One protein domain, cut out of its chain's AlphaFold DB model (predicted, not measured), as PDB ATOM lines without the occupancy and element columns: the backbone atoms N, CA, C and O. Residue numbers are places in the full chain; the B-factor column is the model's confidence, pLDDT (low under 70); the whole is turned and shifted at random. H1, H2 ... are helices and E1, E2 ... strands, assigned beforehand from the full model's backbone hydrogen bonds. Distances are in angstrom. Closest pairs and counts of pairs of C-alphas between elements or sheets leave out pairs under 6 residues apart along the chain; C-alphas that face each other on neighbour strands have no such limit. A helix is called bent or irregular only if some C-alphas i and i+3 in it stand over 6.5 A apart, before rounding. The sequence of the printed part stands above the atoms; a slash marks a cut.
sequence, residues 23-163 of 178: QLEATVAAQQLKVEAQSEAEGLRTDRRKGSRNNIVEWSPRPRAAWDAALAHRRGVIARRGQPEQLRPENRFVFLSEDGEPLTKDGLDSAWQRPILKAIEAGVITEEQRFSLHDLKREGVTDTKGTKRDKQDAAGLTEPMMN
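Overview. This is residues 23 to 163 of the 178 residues of an uncharacterized protein of Pseudoxanthomonas sp. Root630 (UniProt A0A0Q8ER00). The helices point to three sides with few contacts between them: the long helix H1 runs to one end of the longest axis, the helical hairpin of H3 and H4 with short H5 lies toward the other end, and H2 points away from a small strand hairpin, E1 and E2, which lies at one side. Long links, residues 82 to 104 and 122 to 132, fold back between these parts. The printed part has 141 residues, in the order E1 E2 H1 H2 H3 H4 H5, with an antiparallel sheet E1 - E2; the class is mostly helix, though under half of the residues are in named elements. By its radius of gyration of the C-alphas, 16.5 A, it is compact, spanning 49 by 40 by 28 A.

Along the chain. Find C-alpha 43 at (197.061, -17.333, 122.469), where E1, residues 43 to 46, begins; E2 is residues 55 to 58. H1, residues 61 to 81, runs 30.5 A to C-alpha 81 at (184.667, -20.779, 149.654). H2, residues 105 to 121, is 24.8 A long, and neither bent nor irregular, but only just: C-alphas 112 and 115 are 6.1 A apart. H3 is residues 133 to 143, 15.6 A; H4 is 148 to 155; H5, 159 to 163, ends at (184.842, -35.628, 107.060).

Arrangement. Begin at the hairpin E1 and E2, antiparallel at 156 degrees, where N 44 and O 57 are within hydrogen-bond range at 2.8 A. E1 and H1 are near each other. The closest C-alphas of E2 and H4, Val 57 and Ala 154, are 7.7 A apart. H3 and H4, a helical hairpin, touch at Val 141 and Ala 155, whose C-alphas are 5.9 A apart, with a steep tilt of 38 degrees, opposite ways. H2 and H3 are close but not clearly touching, Trp 112 to Leu 133 at 7.7 A between C-alphas, about perpendicular at 79 degrees. H4 and H5 are close but not clearly touching, with C-alphas of Gln 152 and Met 162 at 6.7 A. H1 and H2 are apart. Every O i to N i+4 pair is within hydrogen-bond range in H1, H3 and H4; H2 has 10 of 13, and H5 0 of 1, with 1 of 2 O i to N i+3 pairs.

Size, cuts and confidence. The two farthest C-alphas, Gly 82 and Thr 147, are 49.5 A apart. The printed part has no cut; the links H1 to H2 and H2 to H3 are long. Mean pLDDT of the printed part is 76.5, and residues 23 to 33, 48 to 53, 136 to 145 and 150 to 163 are under 70.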
ATOM      1  N   GLN A  23     182.498 -17.694 121.318       41.38
ATOM      2  CA  GLN A  23     183.814 -17.740 120.636       41.38
ATOM      3  C   GLN A  23     184.963 -17.967 121.623       41.38
ATOM      4  O   GLN A  23     186.038 -17.390 121.507       41.38
ATOM      5  N   LEU A  24     184.736 -18.865 122.580       40.25
ATOM      6  CA  LEU A  24     185.694 -19.939 122.867       40.25
ATOM      7  C   LEU A  24     185.302 -21.242 122.127       40.25
ATOM      8  O   LEU A  24     185.949 -22.279 122.260       40.25
ATOM      9  N   GLU A  25     184.214 -21.224 121.359       41.41
ATOM     10  CA  GLU A  25     183.264 -22.337 121.403       41.41
ATOM     11  C   GLU A  25     183.457 -23.504 120.438       41.41
ATOM     12  O   GLU A  25     182.797 -24.521 120.625       41.41
ATOM     13  N   ALA A  26     184.420 -23.470 119.515       38.50
ATOM     14  CA  ALA A  26     184.724 -24.659 118.710       38.50
ATOM     15  C   ALA A  26     186.031 -25.365 119.078       38.50
ATOM     16  O   ALA A  26     186.154 -26.589 118.946       38.50
ATOM     17  N   THR A  27     187.004 -24.622 119.601       37.66
ATOM     18  CA  THR A  27     188.343 -25.168 119.859       37.66
ATOM     19  C   THR A  27     188.545 -25.552 121.330       37.66
ATOM     20  O   THR A  27     189.400 -26.385 121.628       37.66
ATOM     21  N   VAL A  28     187.716 -25.041 122.256       43.03
ATOM     22  CA  VAL A  28     187.953 -25.160 123.711       43.03
ATOM     23  C   VAL A  28     186.988 -26.090 124.459       43.03
ATOM     24  O   VAL A  28     187.399 -26.736 125.427       43.03
ATOM     25  N   ALA A  29     185.748 -26.270 124.003       40.59
ATOM     26  CA  ALA A  29     184.845 -27.257 124.596       40.59
ATOM     27  C   ALA A  29     185.305 -28.685 124.199       40.59
ATOM     28  O   ALA A  29     185.390 -29.024 123.025       40.59
ATOM     29  N   ALA A  30     185.666 -29.620 125.077       42.56
ATOM     30  CA  ALA A  30     185.281 -29.768 126.476       42.56
ATOM     31  C   ALA A  30     186.303 -30.593 127.303       42.56
ATOM     32  O   ALA A  30     185.935 -31.220 128.293       42.56
ATOM     33  N   GLN A  31     187.582 -30.683 126.900       50.75
ATOM     34  CA  GLN A  31     188.531 -31.574 127.603       50.75
ATOM     35  C   GLN A  31     189.989 -31.113 127.706       50.75
ATOM     36  O   GLN A  31     190.762 -31.809 128.367       50.75
ATOM     37  N   GLN A  32     190.386 -30.006 127.073       57.72
ATOM     38  CA  GLN A  32     191.811 -29.726 126.842       57.72
ATOM     39  C   GLN A  32     192.327 -28.461 127.529       57.72
ATOM     40  O   GLN A  32     193.433 -28.514 128.053       57.72
ATOM     41  N   LEU A  33     191.543 -27.378 127.607       62.72
ATOM     42  CA  LEU A  33     191.898 -26.221 128.435       62.72
ATOM     43  C   LEU A  33     191.360 -26.411 129.847       62.72
ATOM     44  O   LEU A  33     190.157 -26.557 130.058       62.72
ATOM     45  N   LYS A  34     192.268 -26.447 130.809       76.25
ATOM     46  CA  LYS A  34     191.969 -26.718 132.210       76.25
ATOM     47  C   LYS A  34     192.668 -25.748 133.127       76.25
ATOM     48  O   LYS A  34     192.069 -25.402 134.136       76.25
ATOM     49  N   VAL A  35     193.891 -25.335 132.807       87.69
ATOM     50  CA  VAL A  35     194.771 -24.648 133.755       87.69
ATOM     51  C   VAL A  35     195.296 -23.335 133.196       87.69
ATOM     52  O   VAL A  35     195.422 -23.169 131.986       87.69
ATOM     53  N   GLU A  36     195.613 -22.398 134.085       89.31
ATOM     54  CA  GLU A  36     196.092 -21.068 133.698       89.31
ATOM     55  C   GLU A  36     197.377 -21.097 132.873       89.31
ATOM     56  O   GLU A  36     197.547 -20.244 132.007       89.31
ATOM     57  N   ALA A  37     198.253 -22.083 133.094       90.00
ATOM     58  CA  ALA A  37     199.504 -22.239 132.345       90.00
ATOM     59  C   ALA A  37     199.315 -22.379 130.821       90.00
ATOM     60  O   ALA A  37     200.271 -22.247 130.068       90.00
ATOM     61  N   GLN A  38     198.090 -22.641 130.361       86.06
ATOM     62  CA  GLN A  38     197.753 -22.738 128.941       86.06
ATOM     63  C   GLN A  38     197.499 -21.373 128.283       86.06
ATOM     64  O   GLN A  38     197.283 -21.310 127.075       86.06
ATOM     65  N   SER A  39     197.511 -20.284 129.055       89.56
ATOM     66  CA  SER A  39     197.517 -18.919 128.533       89.56
ATOM     67  C   SER A  39     198.942 -18.507 128.180       89.56
ATOM     68  O   SER A  39     199.733 -18.180 129.062       89.56
ATOM     69  N   GLU A  40     199.238 -18.448 126.889       88.38
ATOM     70  CA  GLU A  40     200.492 -17.924 126.353       88.38
ATOM     71  C   GLU A  40     200.303 -16.483 125.843       88.38
ATOM     72  O   GLU A  40     199.185 -15.960 125.775       88.38
ATOM     73  N   ALA A  41     201.405 -15.804 125.509       88.25
ATOM     74  CA  ALA A  41     201.361 -14.413 125.044       88.25
ATOM     75  C   ALA A  41     200.584 -14.261 123.726       88.25
ATOM     76  O   ALA A  41     199.854 -13.289 123.548       88.25
ATOM     77  N   GLU A  42     200.723 -15.238 122.831       85.81
ATOM     78  CA  GLU A  42     200.122 -15.231 121.493       85.81
ATOM     79  C   GLU A  42     198.696 -15.800 121.490       85.81
ATOM     80  O   GLU A  42     197.877 -15.419 120.654       85.81
ATOM     81  N   GLY A  43     198.360 -16.671 122.447       84.88
ATOM     82  CA  GLY A  43     197.061 -17.333 122.469       84.88
ATOM     83  C   GLY A  43     196.893 -18.391 123.553       84.88
ATOM     84  O   GLY A  43     197.659 -18.482 124.510       84.88
ATOM     85  N   LEU A  44     195.862 -19.215 123.384       83.31
ATOM     86  CA  LEU A  44     195.551 -20.348 124.249       83.31
ATOM     87  C   LEU A  44     196.121 -21.640 123.678       83.31
ATOM     88  O   LEU A  44     195.691 -22.103 122.619       83.31
ATOM     89  N   ARG A  45     197.040 -22.260 124.412       83.12
ATOM     90  CA  ARG A  45     197.629 -23.546 124.051       83.12
ATOM     91  C   ARG A  45     196.711 -24.704 124.414       83.12
ATOM     92  O   ARG A  45     196.415 -24.943 125.584       83.12
ATOM     93  N   THR A  46     196.331 -25.497 123.419       75.38
ATOM     94  CA  THR A  46     195.610 -26.752 123.643       75.38
ATOM     95  C   THR A  46     196.584 -27.932 123.628       75.38
ATOM     96  O   THR A  46     197.305 -28.164 122.656       75.38
ATOM     97  N   ASP A  47     196.628 -28.683 124.732       71.00
ATOM     98  CA  ASP A  47     197.443 -29.896 124.849       71.00
ATOM     99  C   ASP A  47     196.550 -31.139 124.724       71.00
ATOM    100  O   ASP A  47     195.559 -31.284 125.452       71.00
ATOM    101  N   ARG A  48     196.906 -32.075 123.829       65.06
ATOM    102  CA  ARG A  48     196.090 -33.271 123.551       65.06
ATOM    103  C   ARG A  48     196.764 -34.595 123.917       65.06
ATOM    104  O   ARG A  48     197.976 -34.753 123.839       65.06
ATOM    105  N   ARG A  49     195.933 -35.600 124.254       60.31
ATOM    106  CA  ARG A  49     196.333 -37.003 124.521       60.31
ATOM    107  C   ARG A  49     195.842 -38.058 123.504       60.31
ATOM    108  O   ARG A  49     196.242 -39.211 123.620       60.31
ATOM    109  N   LYS A  50     194.994 -37.730 122.511       52.22
ATOM    110  CA  LYS A  50     194.528 -38.712 121.498       52.22
ATOM    111  C   LYS A  50     194.125 -38.110 120.144       52.22
ATOM    112  O   LYS A  50     193.055 -37.510 120.038       52.22
ATOM    113  N   GLY A  51     194.930 -38.365 119.108       51.12
ATOM    114  CA  GLY A  51     194.533 -38.286 117.691       51.12
ATOM    115  C   GLY A  51     194.416 -36.891 117.069       51.12
ATOM    116  O   GLY A  51     193.608 -36.725 116.165       51.12
ATOM    117  N   SER A  52     195.151 -35.886 117.555       55.53
ATOM    118  CA  SER A  52     195.201 -34.545 116.947       55.53
ATOM    119  C   SER A  52     196.405 -33.761 117.472       55.53
ATOM    120  O   SER A  52     196.985 -34.159 118.486       55.53
ATOM    121  N   ARG A  53     196.830 -32.731 116.733       63.09
ATOM    122  CA  ARG A  53     198.046 -31.959 117.029       63.09
ATOM    123  C   ARG A  53     197.751 -30.880 118.073       63.09
ATOM    124  O   ARG A  53     196.637 -30.363 118.105       63.09
ATOM    125  N   ASN A  54     198.752 -30.543 118.886       73.50
ATOM    126  CA  ASN A  54     198.692 -29.348 119.727       73.50
ATOM    127  C   ASN A  54     198.586 -28.112 118.827       73.50
ATOM    128  O   ASN A  54     199.215 -28.071 117.766       73.50
ATOM    129  N   ASN A  55     197.820 -27.117 119.259       71.69
ATOM    130  CA  ASN A  55     197.739 -25.829 118.584       71.69
ATOM    131  C   ASN A  55     197.660 -24.684 119.600       71.69
ATOM    132  O   ASN A  55     197.378 -24.898 120.783       71.69
ATOM    133  N   ILE A  56     197.931 -23.476 119.116       78.88
ATOM    134  CA  ILE A  56     197.681 -22.236 119.840       78.88
ATOM    135  C   ILE A  56     196.521 -21.549 119.131       78.88
ATOM    136  O   ILE A  56     196.568 -21.320 117.925       78.88
ATOM    137  N   VAL A  57     195.464 -21.261 119.882       76.50
ATOM    138  CA  VAL A  57     194.356 -20.434 119.409       76.50
ATOM    139  C   VAL A  57     194.716 -18.992 119.705       76.50
ATOM    140  O   VAL A  57     194.720 -18.597 120.870       76.50
ATOM    141  N   GLU A  58     195.041 -18.231 118.663       79.94
ATOM    142  CA  GLU A  58     195.449 -16.834 118.799       79.94
ATOM    143  C   GLU A  58     194.421 -15.997 119.565       79.94
ATOM    144  O   GLU A  58     193.200 -16.186 119.462       79.94
ATOM    145  N   TRP A  59     194.925 -15.028 120.328       81.62
ATOM    146  CA  TRP A  59     194.062 -14.066 120.986       81.62
ATOM    147  C   TRP A  59     193.332 -13.198 119.964       81.62
ATOM    148  O   TRP A  59     193.929 -12.491 119.158       81.62
ATOM    149  N   SER A  60     192.013 -13.159 120.090       77.94
ATOM    150  CA  SER A  60     191.197 -12.068 119.567       77.94
ATOM    151  C   SER A  60     190.373 -11.464 120.711       77.94
ATOM    152  O   SER A  60     190.319 -12.054 121.801       77.94
ATOM    153  N   PRO A  61     189.744 -10.283 120.529       82.44
ATOM    154  CA  PRO A  61     189.045  -9.596 121.616       82.44
ATOM    155  C   PRO A  61     188.033 -10.478 122.353       82.44
ATOM    156  O   PRO A  61     187.886 -10.378 123.569       82.44
ATOM    157  N   ARG A  62     187.367 -11.386 121.632       72.44
ATOM    158  CA  ARG A  62     186.326 -12.232 122.207       72.44
ATOM    159  C   ARG A  62     186.843 -13.430 123.024       72.44
ATOM    160  O   ARG A  62     186.455 -13.510 124.188       72.44
ATOM    161  N   PRO A  63     187.723 -14.317 122.517       73.94
ATOM    162  CA  PRO A  63     188.392 -15.335 123.330       73.94
ATOM    163  C   PRO A  63     189.088 -14.752 124.563       73.94
ATOM    164  O   PRO A  63     189.041 -15.353 125.634       73.94
ATOM    165  N   ARG A  64     189.691 -13.559 124.436       81.44
ATOM    166  CA  ARG A  64     190.307 -12.849 125.564       81.44
ATOM    167  C   ARG A  64     189.277 -12.480 126.628       81.44
ATOM    168  O   ARG A  64     189.453 -12.841 127.787       81.44
ATOM    169  N   ALA A  65     188.184 -11.831 126.229       79.50
ATOM    170  CA  ALA A  65     187.106 -11.465 127.143       79.50
ATOM    171  C   ALA A  65     186.496 -12.693 127.841       79.50
ATOM    172  O   ALA A  65     186.242 -12.663 129.043       79.50
ATOM    173  N   ALA A  66     186.308 -13.791 127.107       77.31
ATOM    174  CA  ALA A  66     185.768 -15.028 127.655       77.31
ATOM    175  C   ALA A  66     186.729 -15.686 128.666       77.31
ATOM    176  O   ALA A  66     186.303 -16.143 129.729       77.31
ATOM    177  N   TRP A  67     188.036 -15.675 128.385       83.12
ATOM    178  CA  TRP A  67     189.065 -16.119 129.329       83.12
ATOM    179  C   TRP A  67     189.078 -15.269 130.606       83.12
ATOM    180  O   TRP A  67     189.074 -15.804 131.715       83.12
ATOM    181  N   ASP A  68     189.019 -13.944 130.467       85.06
ATOM    182  CA  ASP A  68     188.978 -13.022 131.605       85.06
ATOM    183  C   ASP A  68     187.727 -13.215 132.467       85.06
ATOM    184  O   ASP A  68     187.813 -13.206 133.700       85.06
ATOM    185  N   ALA A  69     186.576 -13.461 131.838       81.44
ATOM    186  CA  ALA A  69     185.338 -13.790 132.532       81.44
ATOM    187  C   ALA A  69     185.453 -15.109 133.316       81.44
ATOM    188  O   ALA A  69     185.029 -15.172 134.473       81.44
ATOM    189  N   ALA A  70     186.077 -16.139 132.736       83.81
ATOM    190  CA  ALA A  70     186.310 -17.412 133.420       83.81
ATOM    191  C   ALA A  70     187.214 -17.238 134.654       83.81
ATOM    192  O   ALA A  70     186.877 -17.704 135.746       83.81
ATOM    193  N   LEU A  71     188.313 -16.485 134.522       88.56
ATOM    194  CA  LEU A  71     189.190 -16.158 135.649       88.56
ATOM    195  C   LEU A  71     188.468 -15.348 136.732       88.56
ATOM    196  O   LEU A  71     188.654 -15.599 137.924       88.56
ATOM    197  N   ALA A  72     187.628 -14.388 136.343       87.25
ATOM    198  CA  ALA A  72     186.828 -13.615 137.287       87.25
ATOM    199  C   ALA A  72     185.833 -14.499 138.055       87.25
ATOM    200  O   ALA A  72     185.748 -14.389 139.280       87.25
ATOM    201  N   HIS A  73     185.139 -15.408 137.365       84.38
ATOM    202  CA  HIS A  73     184.231 -16.365 137.994       84.38
ATOM    203  C   HIS A  73     184.966 -17.250 139.005       84.38
ATOM    204  O   HIS A  73     184.559 -17.325 140.166       84.38
ATOM    205  N   ARG A  74     186.095 -17.842 138.598       87.94
ATOM    206  CA  ARG A  74     186.959 -18.655 139.460       87.94
ATOM    207  C   ARG A  74     187.391 -17.903 140.716       87.94
ATOM    208  O   ARG A  74     187.240 -18.432 141.815       87.94
ATOM    209  N   ARG A  75     187.902 -16.671 140.581       92.19
ATOM    210  CA  ARG A  75     188.277 -15.835 141.738       92.19
ATOM    211  C   ARG A  75     187.098 -15.647 142.691       92.19
ATOM    212  O   ARG A  75     187.268 -15.746 143.902       92.19
ATOM    213  N   GLY A  76     185.899 -15.439 142.146       89.00
ATOM    214  CA  GLY A  76     184.668 -15.360 142.925       89.00
ATOM    215  C   GLY A  76     184.355 -16.647 143.695       89.00
ATOM    216  O   GLY A  76     184.003 -16.570 144.869       89.00
ATOM    217  N   VAL A  77     184.497 -17.817 143.068       88.38
ATOM    218  CA  VAL A  77     184.290 -19.123 143.722       88.38
ATOM    219  C   VAL A  77     185.290 -19.326 144.863       88.38
ATOM    220  O   VAL A  77     184.876 -19.603 145.990       88.38
ATOM    221  N   ILE A  78     186.584 -19.116 144.599       93.81
ATOM    222  CA  ILE A  78     187.663 -19.260 145.590       93.81
ATOM    223  C   ILE A  78     187.404 -18.358 146.802       93.81
ATOM    224  O   ILE A  78     187.445 -18.827 147.939       93.81
ATOM    225  N   ALA A  79     187.063 -17.086 146.564       94.50
ATOM    226  CA  ALA A  79     186.771 -16.125 147.624       94.50
ATOM    227  C   ALA A  79     185.544 -16.526 148.459       94.50
ATOM    228  O   ALA A  79     185.610 -16.503 149.686       94.50
ATOM    229  N   ARG A  80     184.439 -16.943 147.818       94.50
ATOM    230  CA  ARG A  80     183.224 -17.395 148.524       94.50
ATOM    231  C   ARG A  80     183.474 -18.624 149.396       94.50
ATOM    232  O   ARG A  80     182.863 -18.749 150.452       94.50
ATOM    233  N   ARG A  81     184.342 -19.533 148.947       94.00
ATOM    234  CA  ARG A  81     184.667 -20.779 149.654       94.00
ATOM    235  C   ARG A  81     185.810 -20.629 150.659       94.00
ATOM    236  O   ARG A  81     186.064 -21.570 151.402       94.00
ATOM    237  N   GLY A  82     186.501 -19.488 150.680       93.31
ATOM    238  CA  GLY A  82     187.697 -19.292 151.504       93.31
ATOM    239  C   GLY A  82     188.829 -20.263 151.152       93.31
ATOM    240  O   GLY A  82     189.620 -20.627 152.020       93.31
ATOM    241  N   GLN A  83     188.884 -20.731 149.902       91.12
ATOM    242  CA  GLN A  83     189.900 -21.684 149.466       91.12
ATOM    243  C   GLN A  83     191.239 -20.972 149.220       91.12
ATOM    244  O   GLN A  83     191.256 -19.843 148.724       91.12
ATOM    245  N   PRO A  84     192.377 -21.612 149.530       90.25
ATOM    246  CA  PRO A  84     193.675 -21.070 149.171       90.25
ATOM    247  C   PRO A  84     193.873 -21.136 147.655       90.25
ATOM    248  O   PRO A  84     193.626 -22.161 147.014       90.25
ATOM    249  N   GLU A  85     194.365 -20.044 147.076       87.44
ATOM    250  CA  GLU A  85     194.744 -20.036 145.670       87.44
ATOM    251  C   GLU A  85     196.033 -20.843 145.455       87.44
ATOM    252  O   GLU A  85     197.026 -20.677 146.166       87.44
ATOM    253  N   GLN A  86     196.023 -21.738 144.465       91.12
ATOM    254  CA  GLN A  86     197.194 -22.546 144.129       91.12
ATOM    255  C   GLN A  86     198.325 -21.654 143.606       91.12
ATOM    256  O   GLN A  86     198.128 -20.862 142.690       91.12
ATOM    257  N   LEU A  87     199.542 -21.814 144.132       90.62
ATOM    258  CA  LEU A  87     200.678 -20.959 143.756       90.62
ATOM    259  C   LEU A  87     201.103 -21.143 142.294       90.62
ATOM    260  O   LEU A  87     201.425 -20.175 141.608       90.62
ATOM    261  N   ARG A  88     201.087 -22.383 141.804       93.12
ATOM    262  CA  ARG A  88     201.580 -22.747 140.469       93.12
ATOM    263  C   ARG A  88     200.479 -22.628 139.405       93.12
ATOM    264  O   ARG A  88     199.430 -23.246 139.608       93.12
ATOM    265  N   PRO A  89     200.690 -21.899 138.293       91.12
ATOM    266  CA  PRO A  89     199.703 -21.767 137.213       91.12
ATOM    267  C   PRO A  89     199.258 -23.107 136.611       91.12
ATOM    268  O   PRO A  89     198.108 -23.253 136.203       91.12
ATOM    269  N   GLU A  90     200.128 -24.119 136.614       90.69
ATOM    270  CA  GLU A  90     199.846 -25.464 136.092       90.69
ATOM    271  C   GLU A  90     198.849 -26.232 136.971       90.69
ATOM    272  O   GLU A  90     198.260 -27.215 136.531       90.69
ATOM    273  N   ASN A  91     198.647 -25.777 138.209       90.38
ATOM    274  CA  ASN A  91     197.692 -26.346 139.158       90.38
ATOM    275  C   ASN A  91     196.436 -25.477 139.312       90.38
ATOM    276  O   ASN A  91     195.491 -25.872 139.996       90.38
ATOM    277  N   ARG A  92     196.419 -24.273 138.727       92.94
ATOM    278  CA  ARG A  92     195.293 -23.344 138.818       92.94
ATOM    279  C   ARG A  92     194.270 -23.683 137.751       92.94
ATOM    280  O   ARG A  92     194.366 -23.212 136.623       92.94
ATOM    281  N   PHE A  93     193.289 -24.503 138.121       90.62
ATOM    282  CA  PHE A  93     192.167 -24.802 137.240       90.62
ATOM    283  C   PHE A  93     191.339 -23.549 136.961       90.62
ATOM    284  O   PHE A  93     190.951 -22.848 137.892       90.62
ATOM    285  N   VAL A  94     191.067 -23.286 135.685       88.81
ATOM    286  CA  VAL A  94     190.336 -22.105 135.201       88.81
ATOM    287  C   VAL A  94     188.839 -22.261 135.441       88.81
ATOM    288  O   VAL A  94     188.189 -21.332 135.909       88.81
ATOM    289  N   PHE A  95     188.301 -23.446 135.155       85.00
ATOM    290  CA  PHE A  95     186.882 -23.751 135.314       85.00
ATOM    291  C   PHE A  95     186.662 -24.545 136.597       85.00
ATOM    292  O   PHE A  95     187.111 -25.688 136.709       85.00
ATOM    293  N   LEU A  96     185.959 -23.936 137.550       85.81
ATOM    294  CA  LEU A  96     185.567 -24.561 138.809       85.81
ATOM    295  C   LEU A  96     184.047 -24.722 138.866       85.81
ATOM    296  O   LEU A  96     183.307 -23.934 138.278       85.81
ATOM    297  N   SER A  97     183.583 -25.739 139.587       85.12
ATOM    298  CA  SER A  97     182.197 -25.821 140.039       85.12
ATOM    299  C   SER A  97     181.946 -24.817 141.170       85.12
ATOM    300  O   SER A  97     182.878 -24.263 141.753       85.12
ATOM    301  N   GLU A  98     180.683 -24.618 141.547       84.62
ATOM    302  CA  GLU A  98     180.336 -23.782 142.707       84.62
ATOM    303  C   GLU A  98     180.920 -24.310 144.028       84.62
ATOM    304  O   GLU A  98     181.020 -23.560 145.001       84.62
ATOM    305  N   ASP A  99     181.318 -25.584 144.079       86.75
ATOM    306  CA  ASP A  99     181.990 -26.207 145.225       86.75
ATOM    307  C   ASP A  99     183.501 -25.936 145.266       86.75
ATOM    308  O   ASP A  99     184.159 -26.270 146.248       86.75
ATOM    309  N   GLY A 100     184.049 -25.264 144.247       88.12
ATOM    310  CA  GLY A 100     185.475 -24.939 144.143       88.12
ATOM    311  C   GLY A 100     186.332 -26.070 143.577       88.12
ATOM    312  O   GLY A 100     187.537 -25.906 143.418       88.12
ATOM    313  N   GLU A 101     185.714 -27.194 143.222       89.88
ATOM    314  CA  GLU A 101     186.388 -28.312 142.570       89.88
ATOM    315  C   GLU A 101     186.521 -28.076 141.058       89.88
ATOM    316  O   GLU A 101     185.667 -27.410 140.463       89.88
ATOM    317  N   PRO A 102     187.550 -28.635 140.395       88.44
ATOM    318  CA  PRO A 102     187.676 -28.567 138.944       88.44
ATOM    319  C   PRO A 102     186.413 -29.066 138.236       88.44
ATOM    320  O   PRO A 102     185.889 -30.139 138.546       88.44
ATOM    321  N   LEU A 103     185.935 -28.304 137.252       82.69
ATOM    322  CA  LEU A 103     184.737 -28.666 136.507       82.69
ATOM    323  C   LEU A 103     184.968 -29.971 135.729       82.69
ATOM    324  O   LEU A 103     185.894 -30.092 134.922       82.69
ATOM    325  N   THR A 104     184.108 -30.957 135.969       83.50
ATOM    326  CA  THR A 104     184.140 -32.243 135.265       83.50
ATOM    327  C   THR A 104     183.429 -32.145 133.917       83.50
ATOM    328  O   THR A 104     182.672 -31.208 133.665       83.50
ATOM    329  N   LYS A 105     183.633 -33.142 133.046       77.00
ATOM    330  CA  LYS A 105     182.900 -33.231 131.774       77.00
ATOM    331  C   LYS A 105     181.387 -33.259 132.008       77.00
ATOM    332  O   LYS A 105     180.673 -32.452 131.428       77.00
ATOM    333  N   ASP A 106     180.923 -34.139 132.887       77.62
ATOM    334  CA  ASP A 106     179.491 -34.288 133.160       77.62
ATOM    335  C   ASP A 106     178.912 -33.028 133.822       77.62
ATOM    336  O   ASP A 106     177.773 -32.635 133.557       77.62
ATOM    337  N   GLY A 107     179.722 -32.346 134.643       78.00
ATOM    338  CA  GLY A 107     179.389 -31.047 135.220       78.00
ATOM    339  C   GLY A 107     179.231 -29.960 134.158       78.00
ATOM    340  O   GLY A 107     178.270 -29.195 134.216       78.00
ATOM    341  N   LEU A 108     180.121 -29.922 133.165       79.75
ATOM    342  CA  LEU A 108     180.034 -29.008 132.025       79.75
ATOM    343  C   LEU A 108     178.813 -29.311 131.148       79.75
ATOM    344  O   LEU A 108     178.053 -28.396 130.837       79.75
ATOM    345  N   ASP A 109     178.588 -30.580 130.804       77.12
ATOM    346  CA  ASP A 109     177.437 -31.002 130.000       77.12
ATOM    347  C   ASP A 109     176.122 -30.617 130.712       77.12
ATOM    348  O   ASP A 109     175.216 -30.043 130.108       77.12
ATOM    349  N   SER A 110     176.049 -30.817 132.032       78.69
ATOM    350  CA  SER A 110     174.904 -30.398 132.853       78.69
ATOM    351  C   SER A 110     174.747 -28.877 132.928       78.69
ATOM    352  O   SER A 110     173.630 -28.360 132.851       78.69
ATOM    353  N   ALA A 111     175.849 -28.143 133.092       78.50
ATOM    354  CA  ALA A 111     175.842 -26.684 133.135       78.50
ATOM    355  C   ALA A 111     175.383 -26.079 131.802       78.50
ATOM    356  O   ALA A 111     174.677 -25.077 131.828       78.50
ATOM    357  N   TRP A 112     175.715 -26.717 130.675       79.69
ATOM    358  CA  TRP A 112     175.298 -26.332 129.325       79.69
ATOM    359  C   TRP A 112     173.809 -26.571 129.053       79.69
ATOM    360  O   TRP A 112     173.141 -25.744 128.435       79.69
ATOM    361  N   GLN A 113     173.248 -27.673 129.552       81.62
ATOM    362  CA  GLN A 113     171.826 -27.968 129.341       81.62
ATOM    363  C   GLN A 113     170.899 -26.926 129.983       81.62
ATOM    364  O   GLN A 113     169.826 -26.639 129.457       81.62
ATOM    365  N   ARG A 114     171.313 -26.319 131.102       80.88
ATOM    366  CA  ARG A 114     170.516 -25.322 131.838       80.88
ATOM    367  C   ARG A 114     170.164 -24.076 131.004       80.88
ATOM    368  O   ARG A 114     168.979 -23.756 130.938       80.88
ATOM    369  N   PRO A 115     171.116 -23.347 130.388       80.44
ATOM    370  CA  PRO A 115     170.795 -22.208 129.533       80.44
ATOM    371  C   PRO A 115     170.023 -22.615 128.273       80.44
ATOM    372  O   PRO A 115     169.122 -21.879 127.891       80.44
ATOM    373  N   ILE A 116     170.292 -23.785 127.677       83.06
ATOM    374  CA  ILE A 116     169.527 -24.287 126.519       83.06
ATOM    375  C   ILE A 116     168.050 -24.486 126.878       83.06
ATOM    376  O   ILE A 116     167.175 -23.998 126.173       83.06
ATOM    377  N   LEU A 117     167.760 -25.147 128.003       86.19
ATOM    378  CA  LEU A 117     166.388 -25.323 128.491       86.19
ATOM    379  C   LEU A 117     165.689 -23.980 128.734       86.19
ATOM    380  O   LEU A 117     164.551 -23.798 128.314       86.19
ATOM    381  N   LYS A 118     166.388 -23.018 129.348       81.69
ATOM    382  CA  LYS A 118     165.855 -21.664 129.563       81.69
ATOM    383  C   LYS A 118     165.608 -20.908 128.258       81.69
ATOM    384  O   LYS A 118     164.669 -20.126 128.184       81.69
ATOM    385  N   ALA A 119     166.442 -21.115 127.240       81.06
ATOM    386  CA  ALA A 119     166.258 -20.507 125.927       81.06
ATOM    387  C   ALA A 119     164.990 -21.028 125.235       81.06
ATOM    388  O   ALA A 119     164.277 -20.242 124.615       81.06
ATOM    389  N   ILE A 120     164.690 -22.322 125.387       87.75
ATOM    390  CA  ILE A 120     163.456 -22.942 124.879       87.75
ATOM    391  C   ILE A 120     162.240 -22.419 125.633       87.75
ATOM    392  O   ILE A 120     161.277 -21.980 125.015       87.75
ATOM    393  N   GLU A 121     162.303 -22.409 126.966       88.75
ATOM    394  CA  GLU A 121     161.230 -21.877 127.815       88.75
ATOM    395  C   GLU A 121     160.916 -20.410 127.476       88.75
ATOM    396  O   GLU A 121     159.755 -20.010 127.428       88.75
ATOM    397  N   ALA A 122     161.946 -19.617 127.174       84.19
ATOM    398  CA  ALA A 122     161.812 -18.227 126.751       84.19
ATOM    399  C   ALA A 122     161.422 -18.050 125.267       84.19
ATOM    400  O   ALA A 122     161.288 -16.912 124.815       84.19
ATOM    401  N   GLY A 123     161.279 -19.133 124.495       84.69
ATOM    402  CA  GLY A 123     160.941 -19.097 123.069       84.69
ATOM    403  C   GLY A 123     162.026 -18.492 122.169       84.69
ATOM    404  O   GLY A 123     161.728 -18.052 121.062       84.69
ATOM    405  N   VAL A 124     163.279 -18.428 122.635       88.06
ATOM    406  CA  VAL A 124     164.425 -17.941 121.841       88.06
ATOM    407  C   VAL A 124     164.822 -18.964 120.777       88.06
ATOM    408  O   VAL A 124     165.220 -18.580 119.680       88.06
ATOM    409  N   ILE A 125     164.704 -20.251 121.110       84.25
ATOM    410  CA  ILE A 125     164.912 -21.394 120.215       84.25
ATOM    411  C   ILE A 125     163.777 -22.403 120.415       84.25
ATOM    412  O   ILE A 125     163.189 -22.461 121.495       84.25
ATOM    413  N   THR A 126     163.479 -23.219 119.406       86.75
ATOM    414  CA  THR A 126     162.578 -24.375 119.550       86.75
ATOM    415  C   THR A 126     163.325 -25.612 120.060       86.75
ATOM    416  O   THR A 126     164.558 -25.625 120.143       86.75
ATOM    417  N   GLU A 127     162.597 -26.680 120.402       87.69
ATOM    418  CA  GLU A 127     163.219 -27.948 120.801       87.69
ATOM    419  C   GLU A 127     164.054 -28.574 119.673       87.69
ATOM    420  O   GLU A 127     165.097 -29.173 119.933       87.69
ATOM    421  N   GLU A 128     163.643 -28.385 118.422       87.44
ATOM    422  CA  GLU A 128     164.341 -28.870 117.228       87.44
ATOM    423  C   GLU A 128     165.597 -28.050 116.916       87.44
ATOM    424  O   GLU A 128     166.507 -28.536 116.252       87.44
ATOM    425  N   GLN A 129     165.665 -26.812 117.410       82.38
ATOM    426  CA  GLN A 129     166.809 -25.910 117.255       82.38
ATOM    427  C   GLN A 129     167.849 -26.069 118.372       82.38
ATOM    428  O   GLN A 129     168.792 -25.281 118.466       82.38
ATOM    429  N   ARG A 130     167.690 -27.066 119.250       83.31
ATOM    430  CA  ARG A 130     168.666 -27.367 120.300       83.31
ATOM    431  C   ARG A 130     169.995 -27.799 119.700       83.31
ATOM    432  O   ARG A 130     170.044 -28.560 118.741       83.31
ATOM    433  N   PHE A 131     171.073 -27.383 120.356       78.88
ATOM    434  CA  PHE A 131     172.430 -27.737 119.971       78.88
ATOM    435  C   PHE A 131     173.282 -28.080 121.195       78.88
ATOM    436  O   PHE A 131     173.077 -27.595 122.316       78.88
ATOM    437  N   SER A 132     174.239 -28.971 120.982       76.75
ATOM    438  CA  SER A 132     175.208 -29.411 121.977       76.75
ATOM    439  C   SER A 132     176.532 -28.658 121.837       76.75
ATOM    440  O   SER A 132     176.831 -28.069 120.800       76.75
ATOM    441  N   LEU A 133     177.395 -28.770 122.850       71.00
ATOM    442  CA  LEU A 133     178.791 -28.319 122.762       71.00
ATOM    443  C   LEU A 133     179.552 -28.950 121.578       71.00
ATOM    444  O   LEU A 133     180.521 -28.380 121.083       71.00
ATOM    445  N   HIS A 134     179.128 -30.128 121.106       70.88
ATOM    446  CA  HIS A 134     179.716 -30.757 119.924       70.88
ATOM    447  C   HIS A 134     179.283 -30.091 118.616       70.88
ATOM    448  O   HIS A 134     180.068 -30.068 117.667       70.88
ATOM    449  N   ASP A 135     178.072 -29.544 118.561       70.81
ATOM    450  CA  ASP A 135     177.560 -28.862 117.373       70.81
ATOM    451  C   ASP A 135     178.253 -27.510 117.188       70.81
ATOM    452  O   ASP A 135     178.653 -27.178 116.078       70.81
ATOM    453  N   LEU A 136     178.568 -26.827 118.289       68.38
ATOM    454  CA  LEU A 136     179.390 -25.610 118.299       68.38
ATOM    455  C   LEU A 136     180.789 -25.836 117.737       68.38
ATOM    456  O   LEU A 136     181.309 -25.050 116.945       68.38
ATOM    457  N   LYS A 137     181.381 -26.982 118.082       66.50
ATOM    458  CA  LYS A 137     182.632 -27.416 117.473       66.50
ATOM    459  C   LYS A 137     182.512 -27.610 115.970       66.50
ATOM    460  O   LYS A 137     183.418 -27.216 115.247       66.50
ATOM    461  N   ARG A 138     181.429 -28.213 115.491       65.44
ATOM    462  CA  ARG A 138     181.209 -28.407 114.051       65.44
ATOM    463  C   ARG A 138     181.010 -27.085 113.322       65.44
ATOM    464  O   ARG A 138     181.585 -26.909 112.249       65.44
ATOM    465  N   GLU A 139     180.260 -26.163 113.915       65.25
ATOM    466  CA  GLU A 139     180.022 -24.830 113.364       65.25
ATOM    467  C   GLU A 139     181.340 -24.075 113.186       65.25
ATOM    468  O   GLU A 139     181.675 -23.697 112.069       65.25
ATOM    469  N   GLY A 140     182.182 -23.994 114.221       64.38
ATOM    470  CA  GLY A 140     183.458 -23.284 114.084       64.38
ATOM    471  C   GLY A 140     184.441 -23.928 113.098       64.38
ATOM    472  O   GLY A 140     185.194 -23.211 112.439       64.38
ATOM    473  N   VAL A 141     184.427 -25.258 112.925       63.84
ATOM    474  CA  VAL A 141     185.200 -25.911 111.846       63.84
ATOM    475  C   VAL A 141     184.639 -25.545 110.473       63.84
ATOM    476  O   VAL A 141     185.403 -25.263 109.550       63.84
ATOM    477  N   THR A 142     183.315 -25.539 110.337       61.00
ATOM    478  CA  THR A 142     182.626 -25.249 109.076       61.00
ATOM    479  C   THR A 142     182.843 -23.795 108.644       61.00
ATOM    480  O   THR A 142     183.175 -23.564 107.478       61.00
ATOM    481  N   ASP A 143     182.753 -22.857 109.589       63.22
ATOM    482  CA  ASP A 143     182.865 -21.406 109.393       63.22
ATOM    483  C   ASP A 143     184.299 -20.904 109.209       63.22
ATOM    484  O   ASP A 143     184.516 -19.775 108.750       63.22
ATOM    485  N   THR A 144     185.297 -21.726 109.544       66.31
ATOM    486  CA  THR A 144     186.698 -21.379 109.298       66.31
ATOM    487  C   THR A 144     186.908 -21.185 107.795       66.31
ATOM    488  O   THR A 144     186.796 -22.117 106.998       66.31
ATOM    489  N   LYS A 145     187.206 -19.950 107.385       69.12
ATOM    490  CA  LYS A 145     187.489 -19.627 105.983       69.12
ATOM    491  C   LYS A 145     188.828 -20.226 105.566       69.12
ATOM    492  O   LYS A 145     189.773 -20.237 106.345       69.12
ATOM    493  N   GLY A 146     188.920 -20.640 104.306       70.69
ATOM    494  CA  GLY A 146     190.159 -21.135 103.716       70.69
ATOM    495  C   GLY A 146     190.016 -22.538 103.149       70.69
ATOM    496  O   GLY A 146     188.916 -23.033 102.891       70.69
ATOM    497  N   THR A 147     191.158 -23.163 102.903       76.50
ATOM    498  CA  THR A 147     191.247 -24.523 102.382       76.50
ATOM    499  C   THR A 147     190.875 -25.548 103.453       76.50
ATOM    500  O   THR A 147     190.898 -25.268 104.651       76.50
ATOM    501  N   LYS A 148     190.607 -26.792 103.037       70.19
ATOM    502  CA  LYS A 148     190.425 -27.921 103.968       70.19
ATOM    503  C   LYS A 148     191.601 -28.054 104.948       70.19
ATOM    504  O   LYS A 148     191.390 -28.447 106.091       70.19
ATOM    505  N   ARG A 149     192.818 -27.696 104.516       71.88
ATOM    506  CA  ARG A 149     194.017 -27.703 105.361       71.88
ATOM    507  C   ARG A 149     193.977 -26.608 106.427       71.88
ATOM    508  O   ARG A 149     194.248 -26.906 107.582       71.88
ATOM    509  N   ASP A 150     193.553 -25.400 106.068       66.56
ATOM    510  CA  ASP A 150     193.429 -24.284 107.017       66.56
ATOM    511  C   ASP A 150     192.375 -24.594 108.090       66.56
ATOM    512  O   ASP A 150     192.623 -24.440 109.286       66.56
ATOM    513  N   LYS A 151     191.229 -25.155 107.675       68.44
ATOM    514  CA  LYS A 151     190.203 -25.662 108.600       68.44
ATOM    515  C   LYS A 151     190.743 -26.767 109.502       68.44
ATOM    516  O   LYS A 151     190.443 -26.802 110.692       68.44
ATOM    517  N   GLN A 152     191.535 -27.679 108.944       66.75
ATOM    518  CA  GLN A 152     192.122 -28.786 109.686       66.75
ATOM    519  C   GLN A 152     193.103 -28.306 110.760       66.75
ATOM    520  O   GLN A 152     193.039 -28.797 111.887       66.75
ATOM    521  N   ASP A 153     193.981 -27.362 110.428       65.88
ATOM    522  CA  ASP A 153     194.963 -26.812 111.362       65.88
ATOM    523  C   ASP A 153     194.272 -25.975 112.460       65.88
ATOM    524  O   ASP A 153     194.574 -26.152 113.644       65.88
ATOM    525  N   ALA A 154     193.251 -25.178 112.113       64.44
ATOM    526  CA  ALA A 154     192.438 -24.429 113.079       64.44
ATOM    527  C   ALA A 154     191.657 -25.346 114.040       64.44
ATOM    528  O   ALA A 154     191.649 -25.144 115.257       64.44
ATOM    529  N   ALA A 155     191.041 -26.406 113.508       62.31
ATOM    530  CA  ALA A 155     190.317 -27.410 114.287       62.31
ATOM    531  C   ALA A 155     191.246 -28.367 115.057       62.31
ATOM    532  O   ALA A 155     190.795 -29.144 115.911       62.31
ATOM    533  N   GLY A 156     192.530 -28.375 114.688       61.44
ATOM    534  CA  GLY A 156     193.536 -29.336 115.116       61.44
ATOM    535  C   GLY A 156     193.215 -30.780 114.724       61.44
ATOM    536  O   GLY A 156     193.758 -31.685 115.346       61.44
ATOM    537  N   LEU A 157     192.315 -31.045 113.770       65.00
ATOM    538  CA  LEU A 157     191.806 -32.390 113.464       65.00
ATOM    539  C   LEU A 157     192.760 -33.196 112.567       65.00
ATOM    540  O   LEU A 157     193.611 -32.667 111.856       65.00
ATOM    541  N   THR A 158     192.634 -34.523 112.590       65.88
ATOM    542  CA  THR A 158     193.250 -35.369 111.559       65.88
ATOM    543  C   THR A 158     192.383 -35.379 110.306       65.88
ATOM    544  O   THR A 158     191.179 -35.140 110.363       65.88
ATOM    545  N   GLU A 159     192.991 -35.694 109.167       69.44
ATOM    546  CA  GLU A 159     192.309 -35.681 107.873       69.44
ATOM    547  C   GLU A 159     191.064 -36.594 107.819       69.44
ATOM    548  O   GLU A 159     190.029 -36.133 107.336       69.44
ATOM    549  N   PRO A 160     191.055 -37.809 108.410       69.75
ATOM    550  CA  PRO A 160     189.837 -38.621 108.481       69.75
ATOM    551  C   PRO A 160     188.739 -38.001 109.357       69.75
ATOM    552  O   PRO A 160     187.555 -38.184 109.082       69.75
ATOM    553  N   MET A 161     189.108 -37.250 110.404       65.69
ATOM    554  CA  MET A 161     188.138 -36.576 111.273       65.69
ATOM    555  C   MET A 161     187.495 -35.364 110.599       65.69
ATOM    556  O   MET A 161     186.367 -35.027 110.952       65.69
ATOM    557  N   MET A 162     188.149 -34.745 109.612       68.69
ATOM    558  CA  MET A 162     187.566 -33.613 108.883       68.69
ATOM    559  C   MET A 162     186.234 -33.978 108.232       68.69
ATOM    560  O   MET A 162     185.304 -33.191 108.295       68.69
ATOM    561  N   ASN A 163     186.083 -35.199 107.716       65.44
ATOM    562  CA  ASN A 163     184.842 -35.628 107.060       65.44
ATOM    563  C   ASN A 163     183.647 -35.787 108.031       65.44
ATOM    564  O   ASN A 163     182.512 -35.889 107.584       65.44
TER     565      ASN A 163